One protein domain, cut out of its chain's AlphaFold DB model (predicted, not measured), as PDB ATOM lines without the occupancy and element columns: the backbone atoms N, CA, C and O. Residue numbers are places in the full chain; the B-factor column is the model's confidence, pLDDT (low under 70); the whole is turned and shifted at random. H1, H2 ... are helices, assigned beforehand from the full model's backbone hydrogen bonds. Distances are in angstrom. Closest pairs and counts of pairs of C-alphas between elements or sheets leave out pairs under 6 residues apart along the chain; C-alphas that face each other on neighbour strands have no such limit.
ATOM      1  N   ARG A 206     194.026   8.290 -14.983       90.56
ATOM      2  CA  ARG A 206     193.830   8.533 -13.539       90.56
ATOM      3  C   ARG A 206     195.123   9.071 -12.938       90.56
ATOM      4  O   ARG A 206     196.191   8.932 -13.532       90.56
ATOM      5  N   ALA A 207     195.045   9.601 -11.720       91.19
ATOM      6  CA  ALA A 207     196.191  10.148 -10.992       91.19
ATOM      7  C   ALA A 207     197.403   9.197 -10.944       91.19
ATOM      8  O   ALA A 207     198.528   9.616 -11.209       91.19
ATOM      9  N   GLN A 208     197.178   7.899 -10.704       88.06
ATOM     10  CA  GLN A 208     198.242   6.889 -10.710       88.06
ATOM     11  C   GLN A 208     198.938   6.773 -12.073       88.06
ATOM     12  O   GLN A 208     200.168   6.743 -12.148       88.06
ATOM     13  N   GLU A 209     198.165   6.670 -13.159       89.06
ATOM     14  CA  GLU A 209     198.735   6.609 -14.503       89.06
ATOM     15  C   GLU A 209     199.419   7.932 -14.865       89.06
ATOM     16  O   GLU A 209     200.517   7.907 -15.408       89.06
ATOM     17  N   ALA A 210     198.836   9.073 -14.493       92.31
ATOM     18  CA  ALA A 210     199.414  10.398 -14.692       92.31
ATOM     19  C   ALA A 210     200.792  10.532 -14.029       92.31
ATOM     20  O   ALA A 210     201.748  10.907 -14.704       92.31
ATOM     21  N   ALA A 211     200.926  10.150 -12.755       89.50
ATOM     22  CA  ALA A 211     202.202  10.177 -12.040       89.50
ATOM     23  C   ALA A 211     203.270   9.315 -12.738       89.50
ATOM     24  O   ALA A 211     204.403   9.762 -12.927       89.50
ATOM     25  N   ARG A 212     202.896   8.108 -13.190       87.19
ATOM     26  CA  ARG A 212     203.795   7.199 -13.923       87.19
ATOM     27  C   ARG A 212     204.202   7.748 -15.285       87.19
ATOM     28  O   ARG A 212     205.365   7.622 -15.642       87.19
ATOM     29  N   ILE A 213     203.269   8.347 -16.030       90.38
ATOM     30  CA  ILE A 213     203.559   8.989 -17.318       90.38
ATOM     31  C   ILE A 213     204.547  10.129 -17.094       90.38
ATOM     32  O   ILE A 213     205.617  10.126 -17.689       90.38
ATOM     33  N   LEU A 214     204.213  11.058 -16.197       89.69
ATOM     34  CA  LEU A 214     205.033  12.225 -15.877       89.69
ATOM     35  C   LEU A 214     206.470  11.831 -15.498       89.69
ATOM     36  O   LEU A 214     207.413  12.461 -15.968       89.69
ATOM     37  N   ALA A 215     206.647  10.754 -14.726       85.75
ATOM     38  CA  ALA A 215     207.960  10.266 -14.304       85.75
ATOM     39  C   ALA A 215     208.870   9.785 -15.452       85.75
ATOM     40  O   ALA A 215     210.089   9.811 -15.304       85.75
ATOM     41  N   VAL A 216     208.303   9.336 -16.579       86.88
ATOM     42  CA  VAL A 216     209.065   8.753 -17.701       86.88
ATOM     43  C   VAL A 216     209.127   9.649 -18.939       86.88
ATOM     44  O   VAL A 216     209.747   9.271 -19.933       86.88
ATOM     45  N   LEU A 217     208.458  10.808 -18.924       88.94
ATOM     46  CA  LEU A 217     208.462  11.713 -20.070       88.94
ATOM     47  C   LEU A 217     209.867  12.288 -20.308       88.94
ATOM     48  O   LEU A 217     210.538  12.682 -19.350       88.94
ATOM     49  N   PRO A 218     210.306  12.396 -21.575       88.31
ATOM     50  CA  PRO A 218     211.549  13.079 -21.899       88.31
ATOM     51  C   PRO A 218     211.456  14.569 -21.540       88.31
ATOM     52  O   PRO A 218     210.375  15.160 -21.568       88.31
ATOM     53  N   ALA A 219     212.596  15.183 -21.226       86.44
ATOM     54  CA  ALA A 219     212.715  16.622 -20.987       86.44
ATOM     55  C   ALA A 219     212.811  17.402 -22.314       86.44
ATOM     56  O   ALA A 219     213.788  18.098 -22.585       86.44
ATOM     57  N   ASP A 220     211.818  17.225 -23.186       87.19
ATOM     58  CA  ASP A 220     211.717  17.895 -24.482       87.19
ATOM     59  C   ASP A 220     210.340  18.554 -24.671       87.19
ATOM     60  O   ASP A 220     209.444  18.456 -23.831       87.19
ATOM     61  N   ARG A 221     210.150  19.242 -25.803       87.50
ATOM     62  CA  ARG A 221     208.887  19.932 -26.104       87.50
ATOM     63  C   ARG A 221     207.684  18.982 -26.144       87.50
ATOM     64  O   ARG A 221     206.594  19.376 -25.744       87.50
ATOM     65  N   ALA A 222     207.855  17.753 -26.632       87.50
ATOM     66  CA  ALA A 222     206.760  16.792 -26.707       87.50
ATOM     67  C   ALA A 222     206.378  16.285 -25.309       87.50
ATOM     68  O   ALA A 222     205.188  16.165 -25.013       87.50
ATOM     69  N   GLY A 223     207.366  16.036 -24.445       88.19
ATOM     70  CA  GLY A 223     207.162  15.727 -23.033       88.19
ATOM     71  C   GLY A 223     206.443  16.856 -22.297       88.19
ATOM     72  O   GLY A 223     205.421  16.611 -21.656       88.19
ATOM     73  N   ALA A 224     206.897  18.099 -22.469       87.56
ATOM     74  CA  ALA A 224     206.265  19.275 -21.876       87.56
ATOM     75  C   ALA A 224     204.794  19.440 -22.314       87.56
ATOM     76  O   ALA A 224     203.922  19.640 -21.466       87.56
ATOM     77  N   ASP A 225     204.484  19.279 -23.607       89.38
ATOM     78  CA  ASP A 225     203.105  19.348 -24.121       89.38
ATOM     79  C   ASP A 225     202.192  18.291 -23.466       89.38
ATOM     80  O   ASP A 225     201.042  18.569 -23.109       89.38
ATOM     81  N   VAL A 226     202.681  17.054 -23.303       91.75
ATOM     82  CA  VAL A 226     201.921  15.978 -22.643       91.75
ATOM     83  C   VAL A 226     201.726  16.287 -21.162       91.75
ATOM     84  O   VAL A 226     200.601  16.195 -20.669       91.75
ATOM     85  N   ALA A 227     202.786  16.694 -20.463       91.25
ATOM     86  CA  ALA A 227     202.718  17.052 -19.052       91.25
ATOM     87  C   ALA A 227     201.723  18.198 -18.805       91.25
ATOM     88  O   ALA A 227     200.893  18.107 -17.901       91.25
ATOM     89  N   GLN A 228     201.723  19.228 -19.656       91.81
ATOM     90  CA  GLN A 228     200.770  20.333 -19.569       91.81
ATOM     91  C   GLN A 228     199.315  19.863 -19.720       91.81
ATOM     92  O   GLN A 228     198.440  20.333 -18.994       91.81
ATOM     93  N   ASN A 229     199.039  18.953 -20.657       92.38
ATOM     94  CA  ASN A 229     197.692  18.409 -20.840       92.38
ATOM     95  C   ASN A 229     197.246  17.565 -19.642       92.38
ATOM     96  O   ASN A 229     196.095  17.671 -19.223       92.38
ATOM     97  N   ILE A 230     198.150  16.769 -19.063       92.94
ATOM     98  CA  ILE A 230     197.871  15.994 -17.849       92.94
ATOM     99  C   ILE A 230     197.518  16.934 -16.691       92.94
ATOM    100  O   ILE A 230     196.453  16.782 -16.107       92.94
ATOM    101  N   LEU A 231     198.337  17.956 -16.425       91.00
ATOM    102  CA  LEU A 231     198.097  18.917 -15.338       91.00
ATOM    103  C   LEU A 231     196.779  19.701 -15.484       91.00
ATOM    104  O   LEU A 231     196.237  20.171 -14.492       91.00
ATOM    105  N   LYS A 232     196.259  19.853 -16.708       90.56
ATOM    106  CA  LYS A 232     194.966  20.509 -16.974       90.56
ATOM    107  C   LYS A 232     193.761  19.575 -16.879       90.56
ATOM    108  O   LYS A 232     192.640  20.060 -16.762       90.56
ATOM    109  N   SER A 233     193.969  18.268 -17.036       90.56
ATOM    110  CA  SER A 233     192.884  17.286 -17.186       90.56
ATOM    111  C   SER A 233     192.738  16.346 -15.997       90.56
ATOM    112  O   SER A 233     191.670  15.763 -15.821       90.56
ATOM    113  N   VAL A 234     193.785  16.202 -15.189       92.50
ATOM    114  CA  VAL A 234     193.802  15.347 -14.006       92.50
ATOM    115  C   VAL A 234     193.740  16.224 -12.770       92.50
ATOM    116  O   VAL A 234     194.539  17.145 -12.622       92.50
ATOM    117  N   ASP A 235     192.793  15.912 -11.892       91.38
ATOM    118  CA  ASP A 235     192.650  16.563 -10.595       91.38
ATOM    119  C   ASP A 235     193.928  16.359  -9.750       91.38
ATOM    120  O   ASP A 235     194.289  15.206  -9.481       91.38
ATOM    121  N   PRO A 236     194.640  17.432  -9.356       90.56
ATOM    122  CA  PRO A 236     195.815  17.334  -8.494       90.56
ATOM    123  C   PRO A 236     195.516  16.691  -7.132       90.56
ATOM    124  O   PRO A 236     196.383  16.004  -6.591       90.56
ATOM    125  N   ASP A 237     194.297  16.836  -6.612       90.56
ATOM    126  CA  ASP A 237     193.899  16.287  -5.308       90.56
ATOM    127  C   ASP A 237     193.491  14.811  -5.381       90.56
ATOM    128  O   ASP A 237     193.215  14.168  -4.366       90.56
ATOM    129  N   ALA A 238     193.476  14.227  -6.583       90.56
ATOM    130  CA  ALA A 238     193.125  12.831  -6.743       90.56
ATOM    131  C   ALA A 238     194.134  11.912  -6.021       90.56
ATOM    132  O   ALA A 238     195.356  12.083  -6.158       90.56
ATOM    133  N   PRO A 239     193.638  10.894  -5.289       90.00
ATOM    134  CA  PRO A 239     194.476  10.065  -4.442       90.00
ATOM    135  C   PRO A 239     195.404   9.166  -5.261       90.00
ATOM    136  O   PRO A 239     195.027   8.617  -6.305       90.00
ATOM    137  N   LEU A 240     196.611   8.956  -4.741       88.69
ATOM    138  CA  LEU A 240     197.579   8.016  -5.287       88.69
ATOM    139  C   LEU A 240     197.594   6.718  -4.460       88.69
ATOM    140  O   LEU A 240     197.837   6.753  -3.255       88.69
ATOM    141  N   PRO A 241     197.365   5.545  -5.083       83.56
ATOM    142  CA  PRO A 241     197.459   4.263  -4.390       83.56
ATOM    143  C   PRO A 241     198.874   4.015  -3.855       83.56
ATOM    144  O   PRO A 241     199.845   4.269  -4.572       83.56
ATOM    145  N   LEU A 242     198.999   3.431  -2.658       70.75
ATOM    146  CA  LEU A 242     200.294   3.130  -2.019       70.75
ATOM    147  C   LEU A 242     201.222   2.281  -2.907       70.75
ATOM    148  O   LEU A 242     202.416   2.556  -2.986       70.75
ATOM    149  N   GLU A 243     200.657   1.312  -3.631       73.00
ATOM    150  CA  GLU A 243     201.353   0.415  -4.575       73.00
ATOM    151  C   GLU A 243     202.021   1.159  -5.747       73.00
ATOM    152  O   GLU A 243     202.823   0.603  -6.496       73.00
ATOM    153  N   THR A 244     201.680   2.434  -5.962       67.88
ATOM    154  CA  THR A 244     202.284   3.253  -7.023       67.88
ATOM    155  C   THR A 244     203.772   3.490  -6.780       67.88
ATOM    156  O   THR A 244     204.513   3.649  -7.748       67.88
ATOM    157  N   PHE A 245     204.192   3.480  -5.514       66.94
ATOM    158  CA  PHE A 245     205.513   3.908  -5.060       66.94
ATOM    159  C   PHE A 245     206.220   2.825  -4.232       66.94
ATOM    160  O   PHE A 245     206.963   3.129  -3.299       66.94
ATOM    161  N   ASP A 246     205.996   1.547  -4.545       64.75
ATOM    162  CA  ASP A 246     206.731   0.459  -3.894       64.75
ATOM    163  C   ASP A 246     208.248   0.639  -4.080       64.75
ATOM    164  O   ASP A 246     208.746   0.810  -5.192       64.75
ATOM    165  N   GLY A 247     208.985   0.637  -2.963       63.81
ATOM    166  CA  GLY A 247     210.427   0.910  -2.926       63.81
ATOM    167  C   GLY A 247     210.815   2.385  -2.757       63.81
ATOM    168  O   GLY A 247     211.995   2.656  -2.545       63.81
ATOM    169  N   TYR A 248     209.864   3.327  -2.781       63.38
ATOM    170  CA  TYR A 248     210.129   4.725  -2.427       63.38
ATOM    171  C   TYR A 248     209.939   4.968  -0.921       63.38
ATOM    172  O   TYR A 248     208.954   4.497  -0.340       63.38
ATOM    173  N   PRO A 249     210.848   5.727  -0.278       64.88
ATOM    174  CA  PRO A 249     210.747   6.054   1.145       64.88
ATOM    175  C   PRO A 249     209.568   6.991   1.446       64.88
ATOM    176  O   PRO A 249     208.982   6.915   2.523       64.88
ATOM    177  N   TYR A 250     209.184   7.832   0.484       71.38
ATOM    178  CA  TYR A 250     208.044   8.736   0.579       71.38
ATOM    179  C   TYR A 250     206.873   8.227  -0.265       71.38
ATOM    180  O   TYR A 250     207.035   7.896  -1.440       71.38
ATOM    181  N   ARG A 251     205.683   8.177   0.340       79.94
ATOM    182  CA  ARG A 251     204.435   7.760  -0.312       79.94
ATOM    183  C   ARG A 251     203.458   8.936  -0.312       79.94
ATOM    184  O   ARG A 251     202.733   9.101   0.668       79.94
ATOM    185  N   PRO A 252     203.456   9.771  -1.363       82.88
ATOM    186  CA  PRO A 252     202.519  10.880  -1.461       82.88
ATOM    187  C   PRO A 252     201.096  10.342  -1.585       82.88
ATOM    188  O   PRO A 252     200.849   9.399  -2.337       82.88
ATOM    189  N   ALA A 253     200.170  10.953  -0.856       86.31
ATOM    190  CA  ALA A 253     198.778  10.524  -0.844       86.31
ATOM    191  C   ALA A 253     197.940  11.153  -1.978       86.31
ATOM    192  O   ALA A 253     196.957  10.540  -2.392       86.31
ATOM    193  N   SER A 254     198.400  12.250  -2.596       91.25
ATOM    194  CA  SER A 254     197.794  12.860  -3.791       91.25
ATOM    195  C   SER A 254     198.808  13.168  -4.901       91.25
ATOM    196  O   SER A 254     200.026  13.201  -4.679       91.25
ATOM    197  N   LEU A 255     198.307  13.409  -6.121       91.44
ATOM    198  CA  LEU A 255     199.134  13.843  -7.253       91.44
ATOM    199  C   LEU A 255     199.823  15.180  -6.965       91.44
ATOM    200  O   LEU A 255     201.003  15.338  -7.278       91.44
ATOM    201  N   PHE A 256     199.131  16.107  -6.311       93.25
ATOM    202  CA  PHE A 256     199.685  17.381  -5.883       93.25
ATOM    203  C   PHE A 256     200.860  17.183  -4.918       93.25
ATOM    204  O   PHE A 256     201.952  17.701  -5.160       93.25
ATOM    205  N   ALA A 257     200.689  16.361  -3.875       90.75
ATOM    206  CA  ALA A 257     201.751  16.074  -2.909       90.75
ATOM    207  C   ALA A 257     202.974  15.395  -3.554       90.75
ATOM    208  O   ALA A 257     204.108  15.671  -3.155       90.75
ATOM    209  N   TYR A 258     202.762  14.542  -4.562       90.38
ATOM    210  CA  TYR A 258     203.840  13.951  -5.359       90.38
ATOM    211  C   TYR A 258     204.610  15.016  -6.150       90.38
ATOM    212  O   TYR A 258     205.835  15.082  -6.066       90.38
ATOM    213  N   LEU A 259     203.910  15.875  -6.890       92.00
ATOM    214  CA  LEU A 259     204.544  16.883  -7.744       92.00
ATOM    215  C   LEU A 259     205.245  17.983  -6.940       92.00
ATOM    216  O   LEU A 259     206.304  18.455  -7.360       92.00
ATOM    217  N   VAL A 260     204.714  18.358  -5.771       93.56
ATOM    218  CA  VAL A 260     205.415  19.246  -4.831       93.56
ATOM    219  C   VAL A 260     206.708  18.592  -4.357       93.56
ATOM    220  O   VAL A 260     207.757  19.217  -4.460       93.56
ATOM    221  N   ASN A 261     206.671  17.330  -3.923       90.62
ATOM    222  CA  ASN A 261     207.878  16.621  -3.499       90.62
ATOM    223  C   ASN A 261     208.939  16.564  -4.613       90.62
ATOM    224  O   ASN A 261     210.093  16.909  -4.377       90.62
ATOM    225  N   VAL A 262     208.541  16.252  -5.851       90.06
ATOM    226  CA  VAL A 262     209.452  16.271  -7.011       90.06
ATOM    227  C   VAL A 262     210.011  17.673  -7.280       90.06
ATOM    228  O   VAL A 262     211.169  17.811  -7.667       90.06
ATOM    229  N   SER A 263     209.215  18.721  -7.061       91.62
ATOM    230  CA  SER A 263     209.654  20.114  -7.222       91.62
ATOM    231  C   SER A 263     210.692  20.535  -6.177       91.62
ATOM    232  O   SER A 263     211.502  21.416  -6.456       91.62
ATOM    233  N   LEU A 264     210.662  19.908  -4.997       90.81
ATOM    234  CA  LEU A 264     211.557  20.177  -3.871       90.81
ATOM    235  C   LEU A 264     212.809  19.289  -3.856       90.81
ATOM    236  O   LEU A 264     213.737  19.600  -3.123       90.81
ATOM    237  N   GLY A 265     212.833  18.191  -4.617       82.31
ATOM    238  CA  GLY A 265     213.944  17.236  -4.630       82.31
ATOM    239  C   GLY A 265     215.198  17.729  -5.366       82.31
ATOM    240  O   GLY A 265     215.237  18.817  -5.942       82.31
ATOM    241  N   ARG A 266     216.251  16.898  -5.392       69.12
ATOM    242  CA  ARG A 266     217.519  17.222  -6.079       69.12
ATOM    243  C   ARG A 266     217.388  17.246  -7.607       69.12
ATOM    244  O   ARG A 266     217.003  16.248  -8.222       69.12
ATOM    245  N   PHE A 267     217.851  18.347  -8.201       63.44
ATOM    246  CA  PHE A 267     217.860  18.640  -9.639       63.44
ATOM    247  C   PHE A 267     218.582  17.575 -10.465       63.44
ATOM    248  O   PHE A 267     219.804  17.559 -10.564       63.44
ATOM    249  N   SER A 268     217.823  16.639 -11.035       68.06
ATOM    250  CA  SER A 268     218.397  15.582 -11.889       68.06
ATOM    251  C   SER A 268     217.382  14.795 -12.717       68.06
ATOM    252  O   SER A 268     217.766  14.132 -13.680       68.06
ATOM    253  N   THR A 269     216.090  14.846 -12.375       79.12
ATOM    254  CA  THR A 269     215.087  14.018 -13.056       79.12
ATOM    255  C   THR A 269     214.469  14.743 -14.260       79.12
ATOM    256  O   THR A 269     214.211  15.951 -14.184       79.12
ATOM    257  N   PRO A 270     214.150  14.031 -15.360       82.06
ATOM    258  CA  PRO A 270     213.418  14.609 -16.488       82.06
ATOM    259  C   PRO A 270     212.083  15.249 -16.084       82.06
ATOM    260  O   PRO A 270     211.706  16.290 -16.619       82.06
ATOM    261  N   LEU A 271     211.383  14.670 -15.100       86.06
ATOM    262  CA  LEU A 271     210.138  15.233 -14.581       86.06
ATOM    263  C   LEU A 271     210.363  16.608 -13.945       86.06
ATOM    264  O   LEU A 271     209.628  17.543 -14.246       86.06
ATOM    265  N   GLN A 272     211.386  16.760 -13.108       85.31
ATOM    266  CA  GLN A 272     211.672  18.043 -12.472       85.31
ATOM    267  C   GLN A 272     212.051  19.119 -13.502       85.31
ATOM    268  O   GLN A 272     211.582  20.251 -13.404       85.31
ATOM    269  N   GLN A 273     212.818  18.758 -14.539       82.94
ATOM    270  CA  GLN A 273     213.137  19.659 -15.655       82.94
ATOM    271  C   GLN A 273     211.883  20.072 -16.435       82.94
ATOM    272  O   GLN A 273     211.692  21.254 -16.727       82.94
ATOM    273  N   ASN A 274     210.994  19.115 -16.716       84.56
ATOM    274  CA  ASN A 274     209.706  19.397 -17.335       84.56
ATOM    275  C   ASN A 274     208.903  20.378 -16.474       84.56
ATOM    276  O   ASN A 274     208.541  21.442 -16.967       84.56
ATOM    277  N   LEU A 275     208.701  20.094 -15.185       87.88
ATOM    278  CA  LEU A 275     207.964  20.973 -14.268       87.88
ATOM    279  C   LEU A 275     208.559  22.386 -14.190       87.88
ATOM    280  O   LEU A 275     207.803  23.355 -14.194       87.88
ATOM    281  N   ALA A 276     209.888  22.520 -14.187       83.69
ATOM    282  CA  ALA A 276     210.561  23.819 -14.142       83.69
ATOM    283  C   ALA A 276     210.311  24.667 -15.400       83.69
ATOM    284  O   ALA A 276     210.333  25.894 -15.342       83.69
ATOM    285  N   SER A 277     210.037  24.019 -16.534       80.75
ATOM    286  CA  SER A 277     209.734  24.683 -17.806       80.75
ATOM    287  C   SER A 277     208.237  24.905 -18.062       80.75
ATOM    288  O   SER A 277     207.880  25.479 -19.092       80.75
ATOM    289  N   LEU A 278     207.353  24.468 -17.155       83.62
ATOM    290  CA  LEU A 278     205.901  24.455 -17.355       83.62
ATOM    291  C   LEU A 278     205.186  25.561 -16.559       83.62
ATOM    292  O   LEU A 278     204.959  25.401 -15.358       83.62
ATOM    293  N   PRO A 279     204.679  26.623 -17.222       82.31
ATOM    294  CA  PRO A 279     203.887  27.659 -16.554       82.31
ATOM    295  C   PRO A 279     202.638  27.110 -15.853       82.31
ATOM    296  O   PRO A 279     202.253  27.601 -14.799       82.31
ATOM    297  N   ALA A 280     202.031  26.051 -16.403       83.56
ATOM    298  CA  ALA A 280     200.837  25.434 -15.830       83.56
ATOM    299  C   ALA A 280     201.077  24.879 -14.417       83.56
ATOM    300  O   ALA A 280     200.200  24.986 -13.570       83.56
ATOM    301  N   TRP A 281     202.260  24.317 -14.142       90.19
ATOM    302  CA  TRP A 281     202.564  23.825 -12.799       90.19
ATOM    303  C   TRP A 281     202.765  24.972 -11.806       90.19
ATOM    304  O   TRP A 281     202.246  24.921 -10.694       90.19
ATOM    305  N   ALA A 282     203.432  26.051 -12.226       85.44
ATOM    306  CA  ALA A 282     203.550  27.259 -11.413       85.44
ATOM    307  C   ALA A 282     202.174  27.884 -11.102       85.44
ATOM    308  O   ALA A 282     201.944  28.329  -9.980       85.44
ATOM    309  N   GLU A 283     201.238  27.874 -12.059       86.00
ATOM    310  CA  GLU A 283     199.854  28.317 -11.837       86.00
ATOM    311  C   GLU A 283     199.101  27.427 -10.843       86.00
ATOM    312  O   GLU A 283     198.394  27.958  -9.984       86.00
ATOM    313  N   VAL A 284     199.267  26.100 -10.932       89.31
ATOM    314  CA  VAL A 284     198.704  25.160  -9.952       89.31
ATOM    315  C   VAL A 284     199.263  25.478  -8.565       89.31
ATOM    316  O   VAL A 284     198.483  25.788  -7.673       89.31
ATOM    317  N   LEU A 285     200.590  25.535  -8.395       91.06
ATOM    318  CA  LEU A 285     201.230  25.902  -7.123       91.06
ATOM    319  C   LEU A 285     200.771  27.261  -6.576       91.06
ATOM    320  O   LEU A 285     200.674  27.438  -5.367       91.06
ATOM    321  N   ALA A 286     200.523  28.252  -7.430       86.44
ATOM    322  CA  ALA A 286     200.130  29.583  -6.974       86.44
ATOM    323  C   ALA A 286     198.688  29.642  -6.446       86.44
ATOM    324  O   ALA A 286     198.403  30.451  -5.566       86.44
ATOM    325  N   ARG A 287     197.782  28.826  -6.998       86.62
ATOM    326  CA  ARG A 287     196.343  28.855  -6.676       86.62
ATOM    327  C   ARG A 287     195.906  27.769  -5.703       86.62
ATOM    328  O   ARG A 287     194.801  27.863  -5.185       86.62
ATOM    329  N   HIS A 288     196.719  26.734  -5.512       88.62
ATOM    330  CA  HIS A 288     196.331  25.589  -4.705       88.62
ATOM    331  C   HIS A 288     196.270  25.950  -3.222       88.62
ATOM    332  O   HIS A 288     197.279  26.344  -2.633       88.62
ATOM    333  N   ASP A 289     195.098  25.762  -2.620       87.38
ATOM    334  CA  ASP A 289     194.896  25.948  -1.188       87.38
ATOM    335  C   ASP A 289     195.682  24.915  -0.366       87.38
ATOM    336  O   ASP A 289     196.298  23.980  -0.892       87.38
ATOM    337  N   ARG A 290     195.679  25.103   0.960       85.31
ATOM    338  CA  ARG A 290     196.396  24.238   1.902       85.31
ATOM    339  C   ARG A 290     196.006  22.770   1.702       85.31
ATOM    340  O   ARG A 290     194.834  22.423   1.785       85.31
ATOM    341  N   HIS A 291     197.022  21.920   1.582       82.69
ATOM    342  CA  HIS A 291     196.881  20.473   1.460       82.69
ATOM    343  C   HIS A 291     197.715  19.782   2.552       82.69
ATOM    344  O   HIS A 291     198.944  19.855   2.545       82.69
ATOM    345  N   GLU A 292     197.062  19.158   3.541       82.44
ATOM    346  CA  GLU A 292     197.738  18.673   4.760       82.44
ATOM    347  C   GLU A 292     198.800  17.611   4.476       82.44
ATOM    348  O   GLU A 292     199.884  17.654   5.052       82.44
ATOM    349  N   GLU A 293     198.536  16.726   3.518       83.94
ATOM    350  CA  GLU A 293     199.446  15.640   3.132       83.94
ATOM    351  C   GLU A 293     200.739  16.147   2.475       83.94
ATOM    352  O   GLU A 293     201.711  15.407   2.341       83.94
ATOM    353  N   THR A 294     200.773  17.418   2.069       89.44
ATOM    354  CA  THR A 294     201.965  18.068   1.520       89.44
ATOM    355  C   THR A 294     202.795  18.738   2.619       89.44
ATOM    356  O   THR A 294     204.005  18.900   2.465       89.44
ATOM    357  N   CYS A 295     202.179  19.085   3.751       91.06
ATOM    358  CA  CYS A 295     202.832  19.706   4.902       91.06
ATOM    359  C   CYS A 295     203.436  18.664   5.850       91.06
ATOM    360  O   CYS A 295     203.136  18.630   7.041       91.06
ATOM    361  N   VAL A 296     204.305  17.817   5.301       89.81
ATOM    362  CA  VAL A 296     205.015  16.753   6.020       89.81
ATOM    363  C   VAL A 296     206.491  17.102   6.192       89.81
ATOM    364  O   VAL A 296     207.083  17.756   5.331       89.81
ATOM    365  N   ASP A 297     207.110  16.624   7.276       89.31
ATOM    366  CA  ASP A 297     208.524  16.896   7.579       89.31
ATOM    367  C   ASP A 297     209.467  16.468   6.438       89.31
ATOM    368  O   ASP A 297     210.457  17.151   6.186       89.31
ATOM    369  N   GLN A 298     209.135  15.408   5.691       88.88
ATOM    370  CA  GLN A 298     209.925  14.983   4.528       88.88
ATOM    371  C   GLN A 298     210.051  16.098   3.481       88.88
ATOM    372  O   GLN A 298     211.145  16.353   3.001       88.88
ATOM    373  N   ASN A 299     208.964  16.802   3.142       91.94
ATOM    374  CA  ASN A 299     209.020  17.877   2.144       91.94
ATOM    375  C   ASN A 299     209.840  19.073   2.642       91.94
ATOM    376  O   ASN A 299     210.523  19.712   1.849       91.94
ATOM    377  N   ILE A 300     209.818  19.351   3.950       92.81
ATOM    378  CA  ILE A 300     210.698  20.359   4.555       92.81
ATOM    379  C   ILE A 300     212.167  19.935   4.429       92.81
ATOM    380  O   ILE A 300     213.009  20.757   4.074       92.81
ATOM    381  N   GLN A 301     212.477  18.659   4.674       91.81
ATOM    382  CA  GLN A 301     213.831  18.116   4.540       91.81
ATOM    383  C   GLN A 301     214.322  18.103   3.089       91.81
ATOM    384  O   GLN A 301     215.465  18.479   2.844       91.81
ATOM    385  N   GLU A 302     213.473  17.727   2.127       91.19
ATOM    386  CA  GLU A 302     213.806  17.794   0.698       91.19
ATOM    387  C   GLU A 302     214.102  19.235   0.279       91.19
ATOM    388  O   GLU A 302     215.160  19.502  -0.289       91.19
ATOM    389  N   ALA A 303     213.228  20.179   0.651       93.56
ATOM    390  CA  ALA A 303     213.445  21.598   0.396       93.56
ATOM    391  C   ALA A 303     214.781  22.068   0.992       93.56
ATOM    392  O   ALA A 303     215.570  22.720   0.308       93.56
ATOM    393  N   ALA A 304     215.062  21.702   2.246       92.56
ATOM    394  CA  ALA A 304     216.305  22.059   2.915       92.56
ATOM    395  C   ALA A 304     217.538  21.506   2.187       92.56
ATOM    396  O   ALA A 304     218.465  22.252   1.867       92.56
ATOM    397  N   GLY A 305     217.523  20.215   1.853       91.56
ATOM    398  CA  GLY A 305     218.605  19.579   1.113       91.56
ATOM    399  C   GLY A 305     218.804  20.191  -0.275       91.56
ATOM    400  O   GLY A 305     219.944  20.378  -0.701       91.56
ATOM    401  N   ALA A 306     217.729  20.539  -0.981       90.25
ATOM    402  CA  ALA A 306     217.822  21.170  -2.293       90.25
ATOM    403  C   ALA A 306     218.392  22.591  -2.213       90.25
ATOM    404  O   ALA A 306     219.287  22.917  -2.989       90.25
ATOM    405  N   TRP A 307     217.967  23.410  -1.247       92.00
ATOM    406  CA  TRP A 307     218.532  24.751  -1.052       92.00
ATOM    407  C   TRP A 307     220.007  24.721  -0.661       92.00
ATOM    408  O   TRP A 307     220.773  25.536  -1.163       92.00
ATOM    409  N   GLN A 308     220.448  23.768   0.158       90.44
ATOM    410  CA  GLN A 308     221.870  23.629   0.493       90.44
ATOM    411  C   GLN A 308     222.729  23.328  -0.746       90.44
ATOM    412  O   GLN A 308     223.804  23.897  -0.919       90.44
ATOM    413  N   ASN A 309     222.226  22.484  -1.653       86.75
ATOM    414  CA  ASN A 309     222.997  21.943  -2.779       86.75
ATOM    415  C   ASN A 309     222.709  22.600  -4.138       86.75
ATOM    416  O   ASN A 309     223.254  22.150  -5.141       86.75
ATOM    417  N   ALA A 310     221.834  23.605  -4.208       84.44
ATOM    418  CA  ALA A 310     221.474  24.225  -5.481       84.44
ATOM    419  C   ALA A 310     222.693  24.864  -6.184       84.44
ATOM    420  O   ALA A 310     223.755  25.070  -5.597       84.44
ATOM    421  N   ASP A 311     222.539  25.258  -7.435       80.94
ATOM    422  CA  ASP A 311     223.454  26.178  -8.113       80.94
ATOM    423  C   ASP A 311     222.668  27.479  -8.361       80.94
ATOM    424  O   ASP A 311     221.538  27.391  -8.852       80.94
ATOM    425  N   PRO A 312     223.168  28.672  -7.971       74.25
ATOM    426  CA  PRO A 312     222.464  29.931  -8.222       74.25
ATOM    427  C   PRO A 312     222.146  30.181  -9.705       74.25
ATOM    428  O   PRO A 312     221.199  30.908 -10.004       74.25
ATOM    429  N   GLU A 313     222.907  29.586 -10.629       73.50
ATOM    430  CA  GLU A 313     222.699  29.729 -12.074       73.50
ATOM    431  C   GLU A 313     221.703  28.706 -12.653       73.50
ATOM    432  O   GLU A 313     221.299  28.812 -13.818       73.50
ATOM    433  N   ASP A 314     221.251  27.729 -11.858       77.06
ATOM    434  CA  ASP A 314     220.326  26.703 -12.326       77.06
ATOM    435  C   ASP A 314     218.889  27.245 -12.441       77.06
ATOM    436  O   ASP A 314     218.267  27.717 -11.485       77.06
ATOM    437  N   ARG A 315     218.305  27.116 -13.637       71.00
ATOM    438  CA  ARG A 315     216.910  27.497 -13.928       71.00
ATOM    439  C   ARG A 315     215.901  26.748 -13.063       71.00
ATOM    440  O   ARG A 315     214.789  27.234 -12.854       71.00
ATOM    441  N   SER A 316     216.272  25.574 -12.572       75.31
ATOM    442  CA  SER A 316     215.462  24.760 -11.675       75.31
ATOM    443  C   SER A 316     215.198  25.438 -10.315       75.31
ATOM    444  O   SER A 316     214.189  25.143  -9.664       75.31
ATOM    445  N   LEU A 317     216.010  26.433  -9.935       84.81
ATOM    446  CA  LEU A 317     215.828  27.238  -8.728       84.81
ATOM    447  C   LEU A 317     214.481  27.977  -8.714       84.81
ATOM    448  O   LEU A 317     213.890  28.163  -7.653       84.81
ATOM    449  N   ILE A 318     213.947  28.340  -9.887       85.12
ATOM    450  CA  ILE A 318     212.614  28.952 -10.026       85.12
ATOM    451  C   ILE A 318     211.535  28.007  -9.484       85.12
ATOM    452  O   ILE A 318     210.643  28.433  -8.746       85.12
ATOM    453  N   LEU A 319     211.632  26.721  -9.827       88.62
ATOM    454  CA  LEU A 319     210.688  25.700  -9.389       88.62
ATOM    455  C   LEU A 319     210.806  25.449  -7.884       88.62
ATOM    456  O   LEU A 319     209.791  25.457  -7.183       88.62
ATOM    457  N   LEU A 320     212.036  25.284  -7.388       91.31
ATOM    458  CA  LEU A 320     212.299  25.105  -5.961       91.31
ATOM    459  C   LEU A 320     211.768  26.292  -5.150       91.31
ATOM    460  O   LEU A 320     211.099  26.093  -4.134       91.31
ATOM    461  N   ARG A 321     211.988  27.526  -5.618       91.69
ATOM    462  CA  ARG A 321     211.470  28.749  -4.991       91.69
ATOM    463  C   ARG A 321     209.946  28.771  -4.957       91.69
ATOM    464  O   ARG A 321     209.377  29.063  -3.909       91.69
ATOM    465  N   ALA A 322     209.278  28.418  -6.056       91.69
ATOM    466  CA  ALA A 322     207.816  28.378  -6.114       91.69
ATOM    467  C   ALA A 322     207.221  27.340  -5.146       91.69
ATOM    468  O   ALA A 322     206.301  27.661  -4.388       91.69
ATOM    469  N   ALA A 323     207.770  26.121  -5.130       94.25
ATOM    470  CA  ALA A 323     207.322  25.048  -4.244       94.25
ATOM    471  C   ALA A 323     207.625  25.353  -2.766       94.25
ATOM    472  O   ALA A 323     206.757  25.189  -1.910       94.25
ATOM    473  N   THR A 324     208.811  25.893  -2.464       95.31
ATOM    474  CA  THR A 324     209.164  26.349  -1.106       95.31
ATOM    475  C   THR A 324     208.247  27.488  -0.661       95.31
ATOM    476  O   THR A 324     207.757  27.486   0.464       95.31
ATOM    477  N   GLY A 325     207.932  28.431  -1.553       95.12
ATOM    478  CA  GLY A 325     206.971  29.498  -1.284       95.12
ATOM    479  C   GLY A 325     205.569  28.974  -0.974       95.12
ATOM    480  O   GLY A 325     204.895  29.528  -0.109       95.12
ATOM    481  N   TRP A 326     205.131  27.889  -1.621       95.69
ATOM    482  CA  TRP A 326     203.877  27.223  -1.264       95.69
ATOM    483  C   TRP A 326     203.937  26.630   0.153       95.69
ATOM    484  O   TRP A 326     203.053  26.913   0.962       95.69
ATOM    485  N   LEU A 327     205.009  25.907   0.503       95.62
ATOM    486  CA  LEU A 327     205.199  25.388   1.868       95.62
ATOM    487  C   LEU A 327     205.151  26.519   2.906       95.62
ATOM    488  O   LEU A 327     204.419  26.429   3.893       95.62
ATOM    489  N   ILE A 328     205.869  27.614   2.642       95.50
ATOM    490  CA  ILE A 328     205.903  28.797   3.506       95.50
ATOM    491  C   ILE A 328     204.527  29.430   3.639       95.50
ATOM    492  O   ILE A 328     204.238  29.932   4.712       95.50
ATOM    493  N   ARG A 329     203.656  29.412   2.624       94.00
ATOM    494  CA  ARG A 329     202.305  29.999   2.708       94.00
ATOM    495  C   ARG A 329     201.281  29.121   3.420       94.00
ATOM    496  O   ARG A 329     200.388  29.663   4.068       94.00
ATOM    497  N   HIS A 330     201.398  27.799   3.317       94.44
ATOM    498  CA  HIS A 330     200.314  26.892   3.714       94.44
ATOM    499  C   HIS A 330     200.637  25.981   4.902       94.44
ATOM    500  O   HIS A 330     199.716  25.578   5.614       94.44
ATOM    501  N   CYS A 331     201.911  25.682   5.166       94.69
ATOM    502  CA  CYS A 331     202.291  24.771   6.246       94.69
ATOM    503  C   CYS A 331     202.414  25.470   7.603       94.69
ATOM    504  O   CYS A 331     202.343  26.700   7.701       94.69
ATOM    505  N   ALA A 332     202.535  24.674   8.669       92.94
ATOM    506  CA  ALA A 332     202.744  25.187  10.015       92.94
ATOM    507  C   ALA A 332     204.073  25.949  10.094       92.94
ATOM    508  O   ALA A 332     205.080  25.525   9.523       92.94
ATOM    509  N   VAL A 333     204.063  27.068  10.814       93.19
ATOM    510  CA  VAL A 333     205.231  27.945  10.950       93.19
ATOM    511  C   VAL A 333     206.408  27.181  11.567       93.19
ATOM    512  O   VAL A 333     207.508  27.248  11.029       93.19
ATOM    513  N   ASP A 334     206.165  26.368  12.597       91.81
ATOM    514  CA  ASP A 334     207.187  25.552  13.274       91.81
ATOM    515  C   ASP A 334     207.910  24.574  12.333       91.81
ATOM    516  O   ASP A 334     209.096  24.294  12.494       91.81
ATOM    517  N   SER A 335     207.216  24.054  11.316       91.31
ATOM    518  CA  SER A 335     207.831  23.201  10.294       91.31
ATOM    519  C   SER A 335     208.723  24.020   9.366       91.31
ATOM    520  O   SER A 335     209.848  23.627   9.072       91.31
ATOM    521  N   VAL A 336     208.229  25.178   8.927       92.69
ATOM    522  CA  VAL A 336     208.919  26.080   7.997       92.69
ATOM    523  C   VAL A 336     210.198  26.655   8.612       92.69
ATOM    524  O   VAL A 336     211.187  26.810   7.904       92.69
ATOM    525  N   GLN A 337     210.229  26.899   9.924       91.12
ATOM    526  CA  GLN A 337     211.412  27.407  10.634       91.12
ATOM    527  C   GLN A 337     212.666  26.530  10.465       91.12
ATOM    528  O   GLN A 337     213.771  27.055  10.566       91.12
ATOM    529  N   LYS A 338     212.507  25.234  10.156       90.81
ATOM    530  CA  LYS A 338     213.605  24.272   9.946       90.81
ATOM    531  C   LYS A 338     214.329  24.429   8.595       90.81
ATOM    532  O   LYS A 338     215.287  23.700   8.343       90.81
ATOM    533  N   LEU A 339     213.855  25.304   7.703       93.94
ATOM    534  CA  LEU A 339     214.500  25.549   6.410       93.94
ATOM    535  C   LEU A 339     215.883  26.218   6.578       93.94
ATOM    536  O   LEU A 339     216.101  26.952   7.543       93.94
ATOM    537  N   PRO A 340     216.830  26.002   5.645       93.44
ATOM    538  CA  PRO A 340     218.191  26.526   5.728       93.44
ATOM    539  C   PRO A 340     218.232  27.981   5.244       93.44
ATOM    540  O   PRO A 340     218.656  28.287   4.130       93.44
ATOM    541  N   TRP A 341     217.742  28.896   6.080       93.38
ATOM    542  CA  TRP A 341     217.525  30.299   5.710       93.38
ATOM    543  C   TRP A 341     218.778  31.019   5.204       93.38
ATOM    544  O   TRP A 341     218.681  31.829   4.285       93.38
ATOM    545  N   THR A 342     219.954  30.708   5.749       90.94
ATOM    546  CA  THR A 342     221.233  31.271   5.290       90.94
ATOM    547  C   THR A 342     221.533  30.878   3.841       90.94
ATOM    548  O   THR A 342     221.802  31.749   3.015       90.94
ATOM    549  N   ASP A 343     221.405  29.596   3.488       91.62
ATOM    550  CA  ASP A 343     221.588  29.120   2.111       91.62
ATOM    551  C   ASP A 343     220.522  29.673   1.164       91.62
ATOM    552  O   ASP A 343     220.821  30.026   0.024       91.62
ATOM    553  N   MET A 344     219.282  29.810   1.639       92.62
ATOM    554  CA  MET A 344     218.207  30.426   0.860       92.62
ATOM    555  C   MET A 344     218.521  31.885   0.505       92.62
ATOM    556  O   MET A 344     218.288  32.289  -0.635       92.62
ATOM    557  N   ILE A 345     219.070  32.675   1.435       91.38
ATOM    558  CA  ILE A 345     219.433  34.079   1.179       91.38
ATOM    559  C   ILE A 345     220.569  34.177   0.159       91.38
ATOM    560  O   ILE A 345     220.402  34.893  -0.829       91.38
ATOM    561  N   ARG A 346     221.653  33.401   0.328       88.50
ATOM    562  CA  ARG A 346     222.789  33.345  -0.627       88.50
ATOM    563  C   ARG A 346     222.357  33.041  -2.064       88.50
ATOM    564  O   ARG A 346     223.059  33.321  -3.025       88.50
ATOM    565  N   ARG A 347     221.188  32.420  -2.215       89.56
ATOM    566  CA  ARG A 347     220.618  31.972  -3.489       89.56
ATOM    567  C   ARG A 347     219.444  32.836  -3.946       89.56
ATOM    568  O   ARG A 347     218.641  32.416  -4.776       89.56
ATOM    569  N   GLY A 348     219.312  34.045  -3.398       87.69
ATOM    570  CA  GLY A 348     218.319  35.030  -3.826       87.69
ATOM    571  C   GLY A 348     216.890  34.772  -3.333       87.69
ATOM    572  O   GLY A 348     215.941  35.336  -3.885       87.69
ATOM    573  N   GLY A 349     216.711  33.949  -2.295       90.25
ATOM    574  CA  GLY A 349     215.428  33.599  -1.672       90.25
ATOM    575  C   GLY A 349     214.869  34.642  -0.694       90.25
ATOM    576  O   GLY A 349     214.130  34.285   0.221       90.25
ATOM    577  N   ARG A 350     215.216  35.925  -0.849       91.00
ATOM    578  CA  ARG A 350     214.790  37.025   0.039       91.00
ATOM    579  C   ARG A 350     213.272  37.081   0.257       91.00
ATOM    580  O   ARG A 350     212.812  37.223   1.385       91.00
ATOM    581  N   ASP A 351     212.497  36.994  -0.818       92.88
ATOM    582  CA  ASP A 351     211.026  36.996  -0.786       92.88
ATOM    583  C   ASP A 351     210.458  35.888   0.107       92.88
ATOM    584  O   ASP A 351     209.472  36.105   0.803       92.88
ATOM    585  N   LEU A 352     211.096  34.715   0.113       94.88
ATOM    586  CA  LEU A 352     210.703  33.581   0.936       94.88
ATOM    587  C   LEU A 352     210.967  33.852   2.416       94.88
ATOM    588  O   LEU A 352     210.114  33.540   3.246       94.88
ATOM    589  N   VAL A 353     212.108  34.469   2.742       93.00
ATOM    590  CA  VAL A 353     212.413  34.884   4.119       93.00
ATOM    591  C   VAL A 353     211.369  35.886   4.598       93.00
ATOM    592  O   VAL A 353     210.749  35.654   5.630       93.00
ATOM    593  N   VAL A 354     211.100  36.939   3.821       92.38
ATOM    594  CA  VAL A 354     210.079  37.948   4.160       92.38
ATOM    595  C   VAL A 354     208.705  37.298   4.343       92.38
ATOM    596  O   VAL A 354     208.063  37.512   5.367       92.38
ATOM    597  N   ALA A 355     208.283  36.424   3.425       93.88
ATOM    598  CA  ALA A 355     207.007  35.719   3.539       93.88
ATOM    599  C   ALA A 355     206.921  34.843   4.802       93.88
ATOM    600  O   ALA A 355     205.857  34.739   5.414       93.88
ATOM    601  N   ALA A 356     208.024  34.216   5.216       94.25
ATOM    602  CA  ALA A 356     208.076  33.456   6.460       94.25
ATOM    603  C   ALA A 356     208.012  34.375   7.692       94.25
ATOM    604  O   ALA A 356     207.293  34.069   8.646       94.25
ATOM    605  N   MET A 357     208.707  35.518   7.661       91.31
ATOM    606  CA  MET A 357     208.656  36.533   8.720       91.31
ATOM    607  C   MET A 357     207.239  37.082   8.909       91.31
ATOM    608  O   MET A 357     206.773  37.153  10.044       91.31
ATOM    609  N   ASP A 358     206.538  37.393   7.818       92.56
ATOM    610  CA  ASP A 358     205.160  37.904   7.836       92.56
ATOM    611  C   ASP A 358     204.175  36.896   8.447       92.56
ATOM    612  O   ASP A 358     203.148  37.271   9.014       92.56
ATOM    613  N   ARG A 359     204.502  35.599   8.380       93.44
ATOM    614  CA  ARG A 359     203.756  34.526   9.050       93.44
ATOM    615  C   ARG A 359     204.185  34.270  10.496       93.44
ATOM    616  O   ARG A 359     203.624  33.380  11.131       93.44
ATOM    617  N   GLY A 360     205.148  35.022  11.023       91.06
ATOM    618  CA  GLY A 360     205.641  34.887  12.394       91.06
ATOM    619  C   GLY A 360     206.691  33.789  12.587       91.06
ATOM    620  O   GLY A 360     206.834  33.287  13.700       91.06
ATOM    621  N   ALA A 361     207.418  33.382  11.540       90.19
ATOM    622  CA  ALA A 361     208.521  32.433  11.687       90.19
ATOM    623  C   ALA A 361     209.647  33.015  12.552       90.19
ATOM    624  O   ALA A 361     210.207  34.060  12.225       90.19
TER     625      ALA A 361
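Overview. This is residues 206 to 361 of the 609 residues of an uncharacterized protein of Agrobacterium rhizogenes (UniProt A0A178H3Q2). Two stepped rows of helices stand side by side along the longest axis: H1, H4, H7 and H10 run one way, and H2, H6, H8 and H11 run back beside them. H5 is set crosswise against H1, H2 and H4, while the short H3 lies at the side near H1 and the short H9 lies between H8 and H10 in the chain. The printed part has 156 residues, with eleven named helices, H1 to H11 in order, and no named strand; the class is all helix. It is compact, with a radius of gyration of the C-alphas of 14.8 A and spans of 39 by 31 by 30 A.

Arrangement. H1, residues 207 to 216, is close to but not clearly touching H2, residues 221 to 233; their closest C-alphas, Leu 214 and Ala 227, are 6.2 A apart. H3, residues 242 to 245, is close to but not clearly touching H1, the C-alphas of Gln 208 and Thr 244 being closest at 6.6 A. H4, residues 255 to 264, touches H1 at a shallow tilt of 30 degrees, the same way, closest at C-alphas 207 and 255, 6.0 A. H5, residues 270 to 276, touches H4 about perpendicular at 88 degrees, closest at C-alphas 263 and 272, 6.0 A. H6, residues 279 to 287, touches H2 at residues 228 to 232 of H2 alone, closest at C-alphas 228 and 280, 6.3 A. H7, residues 297 to 309, touches H4, the same way at a shallow tilt of 30 degrees, closest at C-alphas 264 and 303, 4.9 A. H8, residues 317 to 330, is the hub: it touches H4, H6, H7 and H11, residues 350 to 358, and only just H5, with 3 pairs of C-alphas within 8 A. H7 and H8 form a helical hairpin, closest at C-alphas 303 and 324, 6.6 A. H8 and H11 run the same way at a shallow tilt of 3 degrees, closest at C-alphas 328 and 356, 5.9 A. H9, residues 333 to 336, only just touches H7, with 3 pairs of C-alphas within 8 A, closest at C-alphas 297 and 335, 6.9 A. H10, residues 341 to 346, touches H7 at residues 307 to 308 of H7 alone, closest at C-alphas 308 and 343, 5.7 A. Every O i to N i+4 pair is within hydrogen-bond range in H2, H4, H5, H6, H7, H8, H10 and H11, and 5 of 6 are in H1; H3 and H9 are too short for such a pair.

Along the chain. H1 begins at C-alpha 207, (196.191, 10.148, -10.992). H8 is the longest helix, 19.9 A from first to last C-alpha; H2 and H7 are each 18.5 A. H11 ends at C-alpha 358, (205.160, 37.904, 7.836).

Size, cuts and confidence. The two C-alphas farthest apart, Ala 222 and Gly 360, are 43.1 A apart. The printed part has no cut, and no link is long. The mean pLDDT of the printed part is 87.4, and residues 244 to 249 and 266 to 268 are under 70.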